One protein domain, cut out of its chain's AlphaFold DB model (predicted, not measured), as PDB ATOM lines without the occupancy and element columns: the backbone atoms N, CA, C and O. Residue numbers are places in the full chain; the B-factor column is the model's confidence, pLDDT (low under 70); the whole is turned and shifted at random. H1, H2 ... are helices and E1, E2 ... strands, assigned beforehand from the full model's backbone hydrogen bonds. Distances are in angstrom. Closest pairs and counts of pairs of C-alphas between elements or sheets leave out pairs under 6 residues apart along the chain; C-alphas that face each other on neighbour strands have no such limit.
ATOM      1  N   VAL A   3     119.684  93.282  84.269       95.75
ATOM      2  CA  VAL A   3     120.181  94.324  85.175       95.75
ATOM      3  C   VAL A   3     118.984  94.954  85.875       95.75
ATOM      4  O   VAL A   3     118.112  95.532  85.225       95.75
ATOM      5  N   GLU A   4     118.929  94.827  87.197       95.56
ATOM      6  CA  GLU A   4     117.814  95.341  88.008       95.56
ATOM      7  C   GLU A   4     118.182  96.594  88.811       95.56
ATOM      8  O   GLU A   4     117.312  97.214  89.415       95.56
ATOM      9  N   LYS A   5     119.465  96.981  88.809       95.19
ATOM     10  CA  LYS A   5     119.983  98.144  89.532       95.19
ATOM     11  C   LYS A   5     121.230  98.710  88.847       95.19
ATOM     12  O   LYS A   5     122.045  97.943  88.340       95.19
ATOM     13  N   VAL A   6     121.392 100.031  88.894       96.19
ATOM     14  CA  VAL A   6     122.621 100.743  88.504       96.19
ATOM     15  C   VAL A   6     123.702 100.578  89.584       96.19
ATOM     16  O   VAL A   6     123.409 100.645  90.782       96.19
ATOM     17  N   ILE A   7     124.949 100.342  89.170       95.69
ATOM     18  CA  ILE A   7     126.096 100.104  90.067       95.69
ATOM     19  C   ILE A   7     126.696 101.425  90.570       95.69
ATOM     20  O   ILE A   7     127.068 101.531  91.738       95.69
ATOM     21  N   GLY A   8     126.760 102.426  89.697       95.00
ATOM     22  CA  GLY A   8     127.323 103.755  89.931       95.00
ATOM     23  C   GLY A   8     127.301 104.557  88.631       95.00
ATOM     24  O   GLY A   8     126.667 104.116  87.670       95.00
ATOM     25  N   ASN A   9     128.000 105.689  88.577       95.94
ATOM     26  CA  ASN A   9     128.141 106.470  87.352       95.94
ATOM     27  C   ASN A   9     129.612 106.531  86.912       95.94
ATOM     28  O   ASN A   9     130.521 106.559  87.740       95.94
ATOM     29  N   ILE A  10     129.861 106.528  85.603       94.81
ATOM     30  CA  ILE A  10     131.214 106.631  85.043       94.81
ATOM     31  C   ILE A  10     131.894 107.957  85.415       94.81
ATOM     32  O   ILE A  10     133.112 107.980  85.576       94.81
ATOM     33  N   ASP A  11     131.120 109.027  85.626       93.00
ATOM     34  CA  ASP A  11     131.629 110.343  86.029       93.00
ATOM     35  C   ASP A  11     132.222 110.325  87.461       93.00
ATOM     36  O   ASP A  11     132.953 111.244  87.835       93.00
ATOM     37  N   ASP A  12     131.976 109.266  88.247       92.94
ATOM     38  CA  ASP A  12     132.586 109.061  89.572       92.94
ATOM     39  C   ASP A  12     134.031 108.520  89.495       92.94
ATOM     40  O   ASP A  12     134.728 108.440  90.513       92.94
ATOM     41  N   PHE A  13     134.498 108.125  88.306       91.00
ATOM     42  CA  PHE A  13     135.823 107.549  88.091       91.00
ATOM     43  C   PHE A  13     136.794 108.588  87.521       91.00
ATOM     44  O   PHE A  13     136.460 109.396  86.658       91.00
ATOM     45  N   THR A  14     138.050 108.529  87.958       92.81
ATOM     46  CA  THR A  14     139.143 109.252  87.290       92.81
ATOM     47  C   THR A  14     139.566 108.541  86.005       92.81
ATOM     48  O   THR A  14     139.428 107.322  85.895       92.81
ATOM     49  N   GLU A  15     140.167 109.271  85.060       88.38
ATOM     50  CA  GLU A  15     140.692 108.691  83.808       88.38
ATOM     51  C   GLU A  15     141.619 107.491  84.070       88.38
ATOM     52  O   GLU A  15     141.453 106.429  83.483       88.38
ATOM     53  N   GLN A  16     142.514 107.610  85.056       90.19
ATOM     54  CA  GLN A  16     143.452 106.545  85.441       90.19
ATOM     55  C   GLN A  16     142.758 105.283  85.969       90.19
ATOM     56  O   GLN A  16     143.292 104.183  85.846       90.19
ATOM     57  N   GLN A  17     141.591 105.426  86.604       90.12
ATOM     58  CA  GLN A  17     140.802 104.280  87.051       90.12
ATOM     59  C   GLN A  17     140.057 103.630  85.886       90.12
ATOM     60  O   GLN A  17     139.901 102.411  85.890       90.12
ATOM     61  N   LEU A  18     139.615 104.420  84.904       90.56
ATOM     62  CA  LEU A  18     138.932 103.923  83.709       90.56
ATOM     63  C   LEU A  18     139.873 103.170  82.766       90.56
ATOM     64  O   LEU A  18     139.431 102.205  82.155       90.56
ATOM     65  N   ASP A  19     141.164 103.513  82.725       91.81
ATOM     66  CA  ASP A  19     142.178 102.786  81.940       91.81
ATOM     67  C   ASP A  19     142.294 101.294  82.316       91.81
ATOM     68  O   ASP A  19     142.777 100.478  81.528       91.81
ATOM     69  N   ALA A  20     141.858 100.920  83.524       92.75
ATOM     70  CA  ALA A  20     141.823  99.531  83.977       92.75
ATOM     71  C   ALA A  20     140.621  98.737  83.434       92.75
ATOM     72  O   ALA A  20     140.561  97.522  83.644       92.75
ATOM     73  N   TYR A  21     139.672  99.401  82.769       94.62
ATOM     74  CA  TYR A  21     138.447  98.799  82.266       94.62
ATOM     75  C   TYR A  21     138.333  98.919  80.746       94.62
ATOM     76  O   TYR A  21     138.577  99.964  80.147       94.62
ATOM     77  N   HIS A  22     137.867  97.847  80.118       95.88
ATOM     78  CA  HIS A  22     137.230  97.928  78.813       95.88
ATOM     79  C   HIS A  22     135.823  98.526  78.979       95.88
ATOM     80  O   HIS A  22     135.132  98.200  79.942       95.88
ATOM     81  N   ILE A  23     135.403  99.424  78.085       96.50
ATOM     82  CA  ILE A  23     134.117 100.127  78.206       96.50
ATOM     83  C   ILE A  23     133.258  99.817  76.986       96.50
ATOM     84  O   ILE A  23     133.526 100.308  75.891       96.50
ATOM     85  N   GLU A  24     132.192  99.059  77.213       97.00
ATOM     86  CA  GLU A  24     131.073  98.895  76.293       97.00
ATOM     87  C   GLU A  24     130.001  99.951  76.582       97.00
ATOM     88  O   GLU A  24     129.770 100.339  77.733       97.00
ATOM     89  N   ARG A  25     129.294 100.387  75.543       97.44
ATOM     90  CA  ARG A  25     128.191 101.341  75.668       97.44
ATOM     91  C   ARG A  25     126.905 100.756  75.131       97.44
ATOM     92  O   ARG A  25     126.892 100.117  74.081       97.44
ATOM     93  N   ILE A  26     125.810 101.014  75.835       96.69
ATOM     94  CA  ILE A  26     124.482 100.960  75.227       96.69
ATOM     95  C   ILE A  26     124.132 102.363  74.743       96.69
ATOM     96  O   ILE A  26     124.398 103.338  75.441       96.69
ATOM     97  N   TYR A  27     123.514 102.459  73.573       95.00
ATOM     98  CA  TYR A  27     123.015 103.724  73.047       95.00
ATOM     99  C   TYR A  27     121.496 103.680  72.989       95.00
ATOM    100  O   TYR A  27     120.918 102.807  72.340       95.00
ATOM    101  N   ILE A  28     120.848 104.625  73.663       93.12
ATOM    102  CA  ILE A  28     119.393 104.790  73.630       93.12
ATOM    103  C   ILE A  28     119.011 106.200  73.190       93.12
ATOM    104  O   ILE A  28     119.795 107.140  73.283       93.12
ATOM    105  N   GLU A  29     117.793 106.355  72.686       90.00
ATOM    106  CA  GLU A  29     117.199 107.680  72.496       90.00
ATOM    107  C   GLU A  29     117.082 108.384  73.848       90.00
ATOM    108  O   GLU A  29     116.805 107.731  74.861       90.00
ATOM    109  N   ASN A  30     117.237 109.706  73.875       85.00
ATOM    110  CA  ASN A  30     117.232 110.422  75.139       85.00
ATOM    111  C   ASN A  30     115.884 110.284  75.872       85.00
ATOM    112  O   ASN A  30     115.845 109.946  77.052       85.00
ATOM    113  N   GLU A  31     114.763 110.400  75.157       83.62
ATOM    114  CA  GLU A  31     113.421 110.178  75.722       83.62
ATOM    115  C   GLU A  31     113.248 108.790  76.356       83.62
ATOM    116  O   GLU A  31     112.445 108.600  77.276       83.62
ATOM    117  N   SER A  32     114.011 107.799  75.889       90.06
ATOM    118  CA  SER A  32     113.969 106.460  76.460       90.06
ATOM    119  C   SER A  32     114.619 106.392  77.843       90.06
ATOM    120  O   SER A  32     114.227 105.508  78.599       90.06
ATOM    121  N   LEU A  33     115.495 107.327  78.240       90.94
ATOM    122  CA  LEU A  33     116.081 107.370  79.591       90.94
ATOM    123  C   LEU A  33     115.010 107.326  80.686       90.94
ATOM    124  O   LEU A  33     115.178 106.599  81.660       90.94
ATOM    125  N   ALA A  34     113.871 107.999  80.479       88.69
ATOM    126  CA  ALA A  34     112.740 108.032  81.411       88.69
ATOM    127  C   ALA A  34     112.019 106.676  81.582       88.69
ATOM    128  O   ALA A  34     111.196 106.507  82.486       88.69
ATOM    129  N   LYS A  35     112.291 105.691  80.716       91.25
ATOM    130  CA  LYS A  35     111.735 104.340  80.818       91.25
ATOM    131  C   LYS A  35     112.558 103.524  81.815       91.25
ATOM    132  O   LYS A  35     113.782 103.516  81.788       91.25
ATOM    133  N   ARG A  36     111.873 102.731  82.642       93.00
ATOM    134  CA  ARG A  36     112.522 101.792  83.580       93.00
ATOM    135  C   ARG A  36     112.920 100.447  82.957       93.00
ATOM    136  O   ARG A  36     113.597  99.648  83.599       93.00
ATOM    137  N   MET A  37     112.400 100.133  81.765       95.50
ATOM    138  CA  MET A  37     112.601  98.847  81.093       95.50
ATOM    139  C   MET A  37     113.226  99.057  79.725       95.50
ATOM    140  O   MET A  37     112.673  99.800  78.915       95.50
ATOM    141  N   HIS A  38     114.314  98.338  79.463       96.50
ATOM    142  CA  HIS A  38     115.050  98.401  78.203       96.50
ATOM    143  C   HIS A  38     115.452  97.004  77.748       96.50
ATOM    144  O   HIS A  38     115.815  96.154  78.563       96.50
ATOM    145  N   LEU A  39     115.409  96.784  76.440       96.56
ATOM    146  CA  LEU A  39     116.072  95.672  75.771       96.56
ATOM    147  C   LEU A  39     116.984  96.302  74.726       96.56
ATOM    148  O   LEU A  39     116.491  96.890  73.767       96.56
ATOM    149  N   VAL A  40     118.286  96.225  74.964       95.94
ATOM    150  CA  VAL A  40     119.306  96.914  74.169       95.94
ATOM    151  C   VAL A  40     120.483  95.987  73.913       95.94
ATOM    152  O   VAL A  40     120.688  95.001  74.625       95.94
ATOM    153  N   GLU A  41     121.257  96.323  72.895       97.00
ATOM    154  CA  GLU A  41     122.521  95.677  72.571       97.00
ATOM    155  C   GLU A  41     123.648  96.685  72.795       97.00
ATOM    156  O   GLU A  41     123.478  97.874  72.508       97.00
ATOM    157  N   THR A  42     124.770  96.240  73.360       97.12
ATOM    158  CA  THR A  42     125.964  97.083  73.450       97.12
ATOM    159  C   THR A  42     126.585  97.281  72.070       97.12
ATOM    160  O   THR A  42     126.363  96.495  71.150       97.12
ATOM    161  N   ASP A  43     127.447  98.280  71.934       96.44
ATOM    162  CA  ASP A  43     128.320  98.480  70.771       96.44
ATOM    163  C   ASP A  43     129.275  97.304  70.473       96.44
ATOM    164  O   ASP A  43     129.925  97.283  69.428       96.44
ATOM    165  N   HIS A  44     129.315  96.296  71.350       95.25
ATOM    166  CA  HIS A  44     130.074  95.053  71.200       95.25
ATOM    167  C   HIS A  44     129.182  93.816  70.973       95.25
ATOM    168  O   HIS A  44     129.673  92.685  70.993       95.25
ATOM    169  N   GLY A  45     127.878  94.000  70.737       94.88
ATOM    170  CA  GLY A  45     126.952  92.912  70.411       94.88
ATOM    171  C   GLY A  45     126.387  92.159  71.622       94.88
ATOM    172  O   GLY A  45     125.855  91.055  71.474       94.88
ATOM    173  N   ARG A  46     126.515  92.701  72.841       94.25
ATOM    174  CA  ARG A  46     126.007  92.068  74.070       94.25
ATOM    175  C   ARG A  46     124.567  92.497  74.346       94.25
ATOM    176  O   ARG A  46     124.303  93.671  74.572       94.25
ATOM    177  N   GLU A  47     123.640  91.542  74.445       96.56
ATOM    178  CA  GLU A  47     122.253  91.833  74.846       96.56
ATOM    179  C   GLU A  47     122.134  92.111  76.360       96.56
ATOM    180  O   GLU A  47     122.418  91.252  77.215       96.56
ATOM    181  N   VAL A  48     121.610  93.293  76.694       96.12
ATOM    182  CA  VAL A  48     121.357  93.759  78.061       96.12
ATOM    183  C   VAL A  48     119.869  94.060  78.235       96.12
ATOM    184  O   VAL A  48     119.278  94.868  77.519       96.12
ATOM    185  N   ARG A  49     119.243  93.407  79.221       97.44
ATOM    186  CA  ARG A  49     117.861  93.689  79.631       97.44
ATOM    187  C   ARG A  49     117.880  94.470  80.926       97.44
ATOM    188  O   ARG A  49     118.276  93.923  81.949       97.44
ATOM    189  N   VAL A  50     117.420  95.712  80.898       97.12
ATOM    190  CA  VAL A  50     117.318  96.553  82.093       97.12
ATOM    191  C   VAL A  50     115.883  96.513  82.607       97.12
ATOM    192  O   VAL A  50     114.937  96.653  81.829       97.12
ATOM    193  N   ARG A  51     115.711  96.313  83.914       96.94
ATOM    194  CA  ARG A  51     114.421  96.378  84.610       96.94
ATOM    195  C   ARG A  51     114.619  96.988  85.994       96.94
ATOM    196  O   ARG A  51     114.796  96.265  86.967       96.94
ATOM    197  N   LEU A  52     114.561  98.312  86.066       95.69
ATOM    198  CA  LEU A  52     114.726  99.045  87.321       95.69
ATOM    199  C   LEU A  52     113.456  99.011  88.183       95.69
ATOM    200  O   LEU A  52     112.358  98.671  87.709       95.69
ATOM    201  N   ALA A  53     113.602  99.395  89.452       93.31
ATOM    202  CA  ALA A  53     112.478  99.527  90.367       93.31
ATOM    203  C   ALA A  53     111.499 100.631  89.914       93.31
ATOM    204  O   ALA A  53     111.751 101.422  89.005       93.31
ATOM    205  N   GLN A  54     110.311 100.673  90.517       90.75
ATOM    206  CA  GLN A  54     109.338 101.717  90.197       90.75
ATOM    207  C   GLN A  54     109.851 103.090  90.653       90.75
ATOM    208  O   GLN A  54     110.263 103.240  91.798       90.75
ATOM    209  N   GLY A  55     109.801 104.082  89.760       87.44
ATOM    210  CA  GLY A  55     110.331 105.430  90.001       87.44
ATOM    211  C   GLY A  55     111.802 105.607  89.608       87.44
ATOM    212  O   GLY A  55     112.257 106.741  89.480       87.44
ATOM    213  N   GLU A  56     112.524 104.516  89.351       91.69
ATOM    214  CA  GLU A  56     113.896 104.561  88.853       91.69
ATOM    215  C   GLU A  56     113.933 104.624  87.322       91.69
ATOM    216  O   GLU A  56     113.085 104.060  86.623       91.69
ATOM    217  N   HIS A  57     114.939 105.323  86.812       92.44
ATOM    218  CA  HIS A  57     115.189 105.540  85.395       92.44
ATOM    219  C   HIS A  57     116.698 105.662  85.164       92.44
ATOM    220  O   HIS A  57     117.458 105.846  86.118       92.44
ATOM    221  N   LEU A  58     117.123 105.496  83.912       94.62
ATOM    222  CA  LEU A  58     118.536 105.563  83.557       94.62
ATOM    223  C   LEU A  58     118.977 107.014  83.379       94.62
ATOM    224  O   LEU A  58     118.204 107.858  82.927       94.62
ATOM    225  N   HIS A  59     120.246 107.262  83.667       93.44
ATOM    226  CA  HIS A  59     120.945 108.501  83.371       93.44
ATOM    227  C   HIS A  59     122.147 108.210  82.477       93.44
ATOM    228  O   HIS A  59     122.706 107.112  82.474       93.44
ATOM    229  N   VAL A  60     122.558 109.216  81.708       94.50
ATOM    230  CA  VAL A  60     123.815 109.155  80.962       94.50
ATOM    231  C   VAL A  60     124.970 108.895  81.929       94.50
ATOM    232  O   VAL A  60     125.086 109.546  82.968       94.50
ATOM    233  N   GLY A  61     125.827 107.942  81.571       95.44
ATOM    234  CA  GLY A  61     126.973 107.528  82.371       95.44
ATOM    235  C   GLY A  61     126.676 106.430  83.392       95.44
ATOM    236  O   GLY A  61     127.618 105.926  84.002       95.44
ATOM    237  N   ASP A  62     125.418 106.017  83.574       97.06
ATOM    238  CA  ASP A  62     125.085 104.936  84.503       97.06
ATOM    239  C   ASP A  62     125.805 103.635  84.124       97.06
ATOM    240  O   ASP A  62     125.815 103.212  82.967       97.06
ATOM    241  N   ILE A  63     126.393 102.972  85.116       97.38
ATOM    242  CA  ILE A  63     127.080 101.693  84.955       97.38
ATOM    243  C   ILE A  63     126.076 100.574  85.227       97.38
ATOM    244  O   ILE A  63     125.599 100.394  86.352       97.38
ATOM    245  N   LEU A  64     125.767  99.802  84.187       96.75
ATOM    246  CA  LEU A  64     124.832  98.678  84.238       96.75
ATOM    247  C   LEU A  64     125.507  97.369  84.646       96.75
ATOM    248  O   LEU A  64     124.885  96.517  85.277       96.75
ATOM    249  N   VAL A  65     126.766  97.192  84.245       95.56
ATOM    250  CA  VAL A  65     127.547  95.974  84.483       95.56
ATOM    251  C   VAL A  65     128.987  96.361  84.785       95.56
ATOM    252  O   VAL A  65     129.535  97.231  84.115       95.56
ATOM    253  N   GLN A  66     129.592  95.684  85.760       94.56
ATOM    254  CA  GLN A  66     131.016  95.762  86.076       94.56
ATOM    255  C   GLN A  66     131.530  94.350  86.379       94.56
ATOM    256  O   GLN A  66     131.330  93.833  87.477       94.56
ATOM    257  N   GLU A  67     132.160  93.707  85.398       92.56
ATOM    258  CA  GLU A  67     132.582  92.298  85.466       92.56
ATOM    259  C   GLU A  67     133.891  92.103  84.697       92.56
ATOM    260  O   GLU A  67     134.041  92.658  83.616       92.56
ATOM    261  N   ASP A  68     134.834  91.320  85.234       89.25
ATOM    262  CA  ASP A  68     136.069  90.895  84.546       89.25
ATOM    263  C   ASP A  68     136.866  92.020  83.851       89.25
ATOM    264  O   ASP A  68     137.446  91.830  82.783       89.25
ATOM    265  N   GLY A  69     136.911  93.210  84.461       91.56
ATOM    266  CA  GLY A  69     137.594  94.373  83.880       91.56
ATOM    267  C   GLY A  69     136.826  95.029  82.728       91.56
ATOM    268  O   GLY A  69     137.424  95.725  81.919       91.56
ATOM    269  N   ASN A  70     135.513  94.826  82.648       94.31
ATOM    270  CA  ASN A  70     134.636  95.421  81.648       94.31
ATOM    271  C   ASN A  70     133.489  96.197  82.309       94.31
ATOM    272  O   ASN A  70     132.887  95.721  83.276       94.31
ATOM    273  N   LEU A  71     133.174  97.369  81.764       96.88
ATOM    274  CA  LEU A  71     132.040  98.203  82.146       96.88
ATOM    275  C   LEU A  71     131.042  98.268  80.996       96.88
ATOM    276  O   LEU A  71     131.432  98.503  79.858       96.88
ATOM    277  N   VAL A  72     129.753  98.119  81.299       97.31
ATOM    278  CA  VAL A  72     128.676  98.464  80.362       97.31
ATOM    279  C   VAL A  72     128.024  99.747  80.844       97.31
ATOM    280  O   VAL A  72     127.451  99.771  81.936       97.31
ATOM    281  N   VAL A  73     128.106 100.795  80.031       97.50
ATOM    282  CA  VAL A  73     127.723 102.158  80.407       97.50
ATOM    283  C   VAL A  73     126.570 102.653  79.543       97.50
ATOM    284  O   VAL A  73     126.499 102.364  78.348       97.50
ATOM    285  N   VAL A  74     125.649 103.392  80.155       96.81
ATOM    286  CA  VAL A  74     124.553 104.050  79.448       96.81
ATOM    287  C   VAL A  74     125.060 105.288  78.733       96.81
ATOM    288  O   VAL A  74     125.634 106.186  79.346       96.81
ATOM    289  N   ASP A  75     124.775 105.361  77.443       95.38
ATOM    290  CA  ASP A  75     124.984 106.545  76.631       95.38
ATOM    291  C   ASP A  75     123.743 106.812  75.765       95.38
ATOM    292  O   ASP A  75     122.830 105.984  75.660       95.38
ATOM    293  N   VAL A  76     123.685 107.992  75.154       92.94
ATOM    294  CA  VAL A  76     122.559 108.402  74.310       92.94
ATOM    295  C   VAL A  76     122.979 108.655  72.874       92.94
ATOM    296  O   VAL A  76     124.102 109.069  72.583       92.94
ATOM    297  N   LEU A  77     122.052 108.399  71.958       89.44
ATOM    298  CA  LEU A  77     122.208 108.762  70.556       89.44
ATOM    299  C   LEU A  77     122.178 110.287  70.403       89.44
ATOM    300  O   LEU A  77     121.467 110.990  71.121       89.44
TER     301      LEU A  77
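This is residues 3 to 77 of the 152 residues of the protein "Urease accessory protein UreE" of Listeria riparia FSL S10-1204 (UniProt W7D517). A small twisted sheet of three strands, E1, E5 and E4, with E5 in the middle, is partly face to face with the two-strand hairpin E2 and E3, whose strands cross those of the sheet. Short H1 lies at the end away from the hairpin, H2 lies near the last residues of E1 and E5, and the stretch 3 to 14 runs past E4. The printed part has 75 residues, with two named helices and five named strands, in the order H1 E1 H2 E2 E3 E4 E5. The sheet E1, E5, E4 is mixed, E2 with E3 is antiparallel, and the class is mixed, helices and strands. It is compact, with a radius of gyration of the C-alphas of 11.8 A and spans of 33 by 25 by 21 A.

After residues 3 to 14, H1 is residues 15 to 18, beginning at C-alpha 15 (140.692, 108.691, 83.808). E1 is residues 22 to 28, 19.8 A, and H2 residues 30 to 34. E2 is residues 37 to 41, 13.5 A, and E3 residues 47 to 51. E4 is residues 62 to 67, 14.7 A, and E5 residues 70 to 76, 19.2 A, ending at C-alpha 76 (122.559, 108.402, 74.310).

E1 and E5 are parallel at 27 degrees, with N 24 and O 71 2.8 A apart. E4 and E5 form a hairpin, antiparallel at 160 degrees, with N 72 and O 65 3.0 A apart. E2 and E3 form a hairpin at 169 degrees, with N 48 and O 40 2.8 A apart. The closest C-alphas of E1 and E2, Ile 26 and Glu 41, are 6.2 A apart. H2 only grazes the sheet, with residues 30 to 33; H1 is not on it. H2 has 0 of 1 O i to N i+4 pairs within hydrogen-bond range and 1 of 2 O i to N i+3 pairs; H1 is too short for an O i to N i+4 pair.

The C-alphas farthest apart, Gln 16 and Gln 54, are 34.8 A apart. The printed part has no cut, and no link is long. Mean pLDDT of the printed part is 93.9, and no printed residue is under 70.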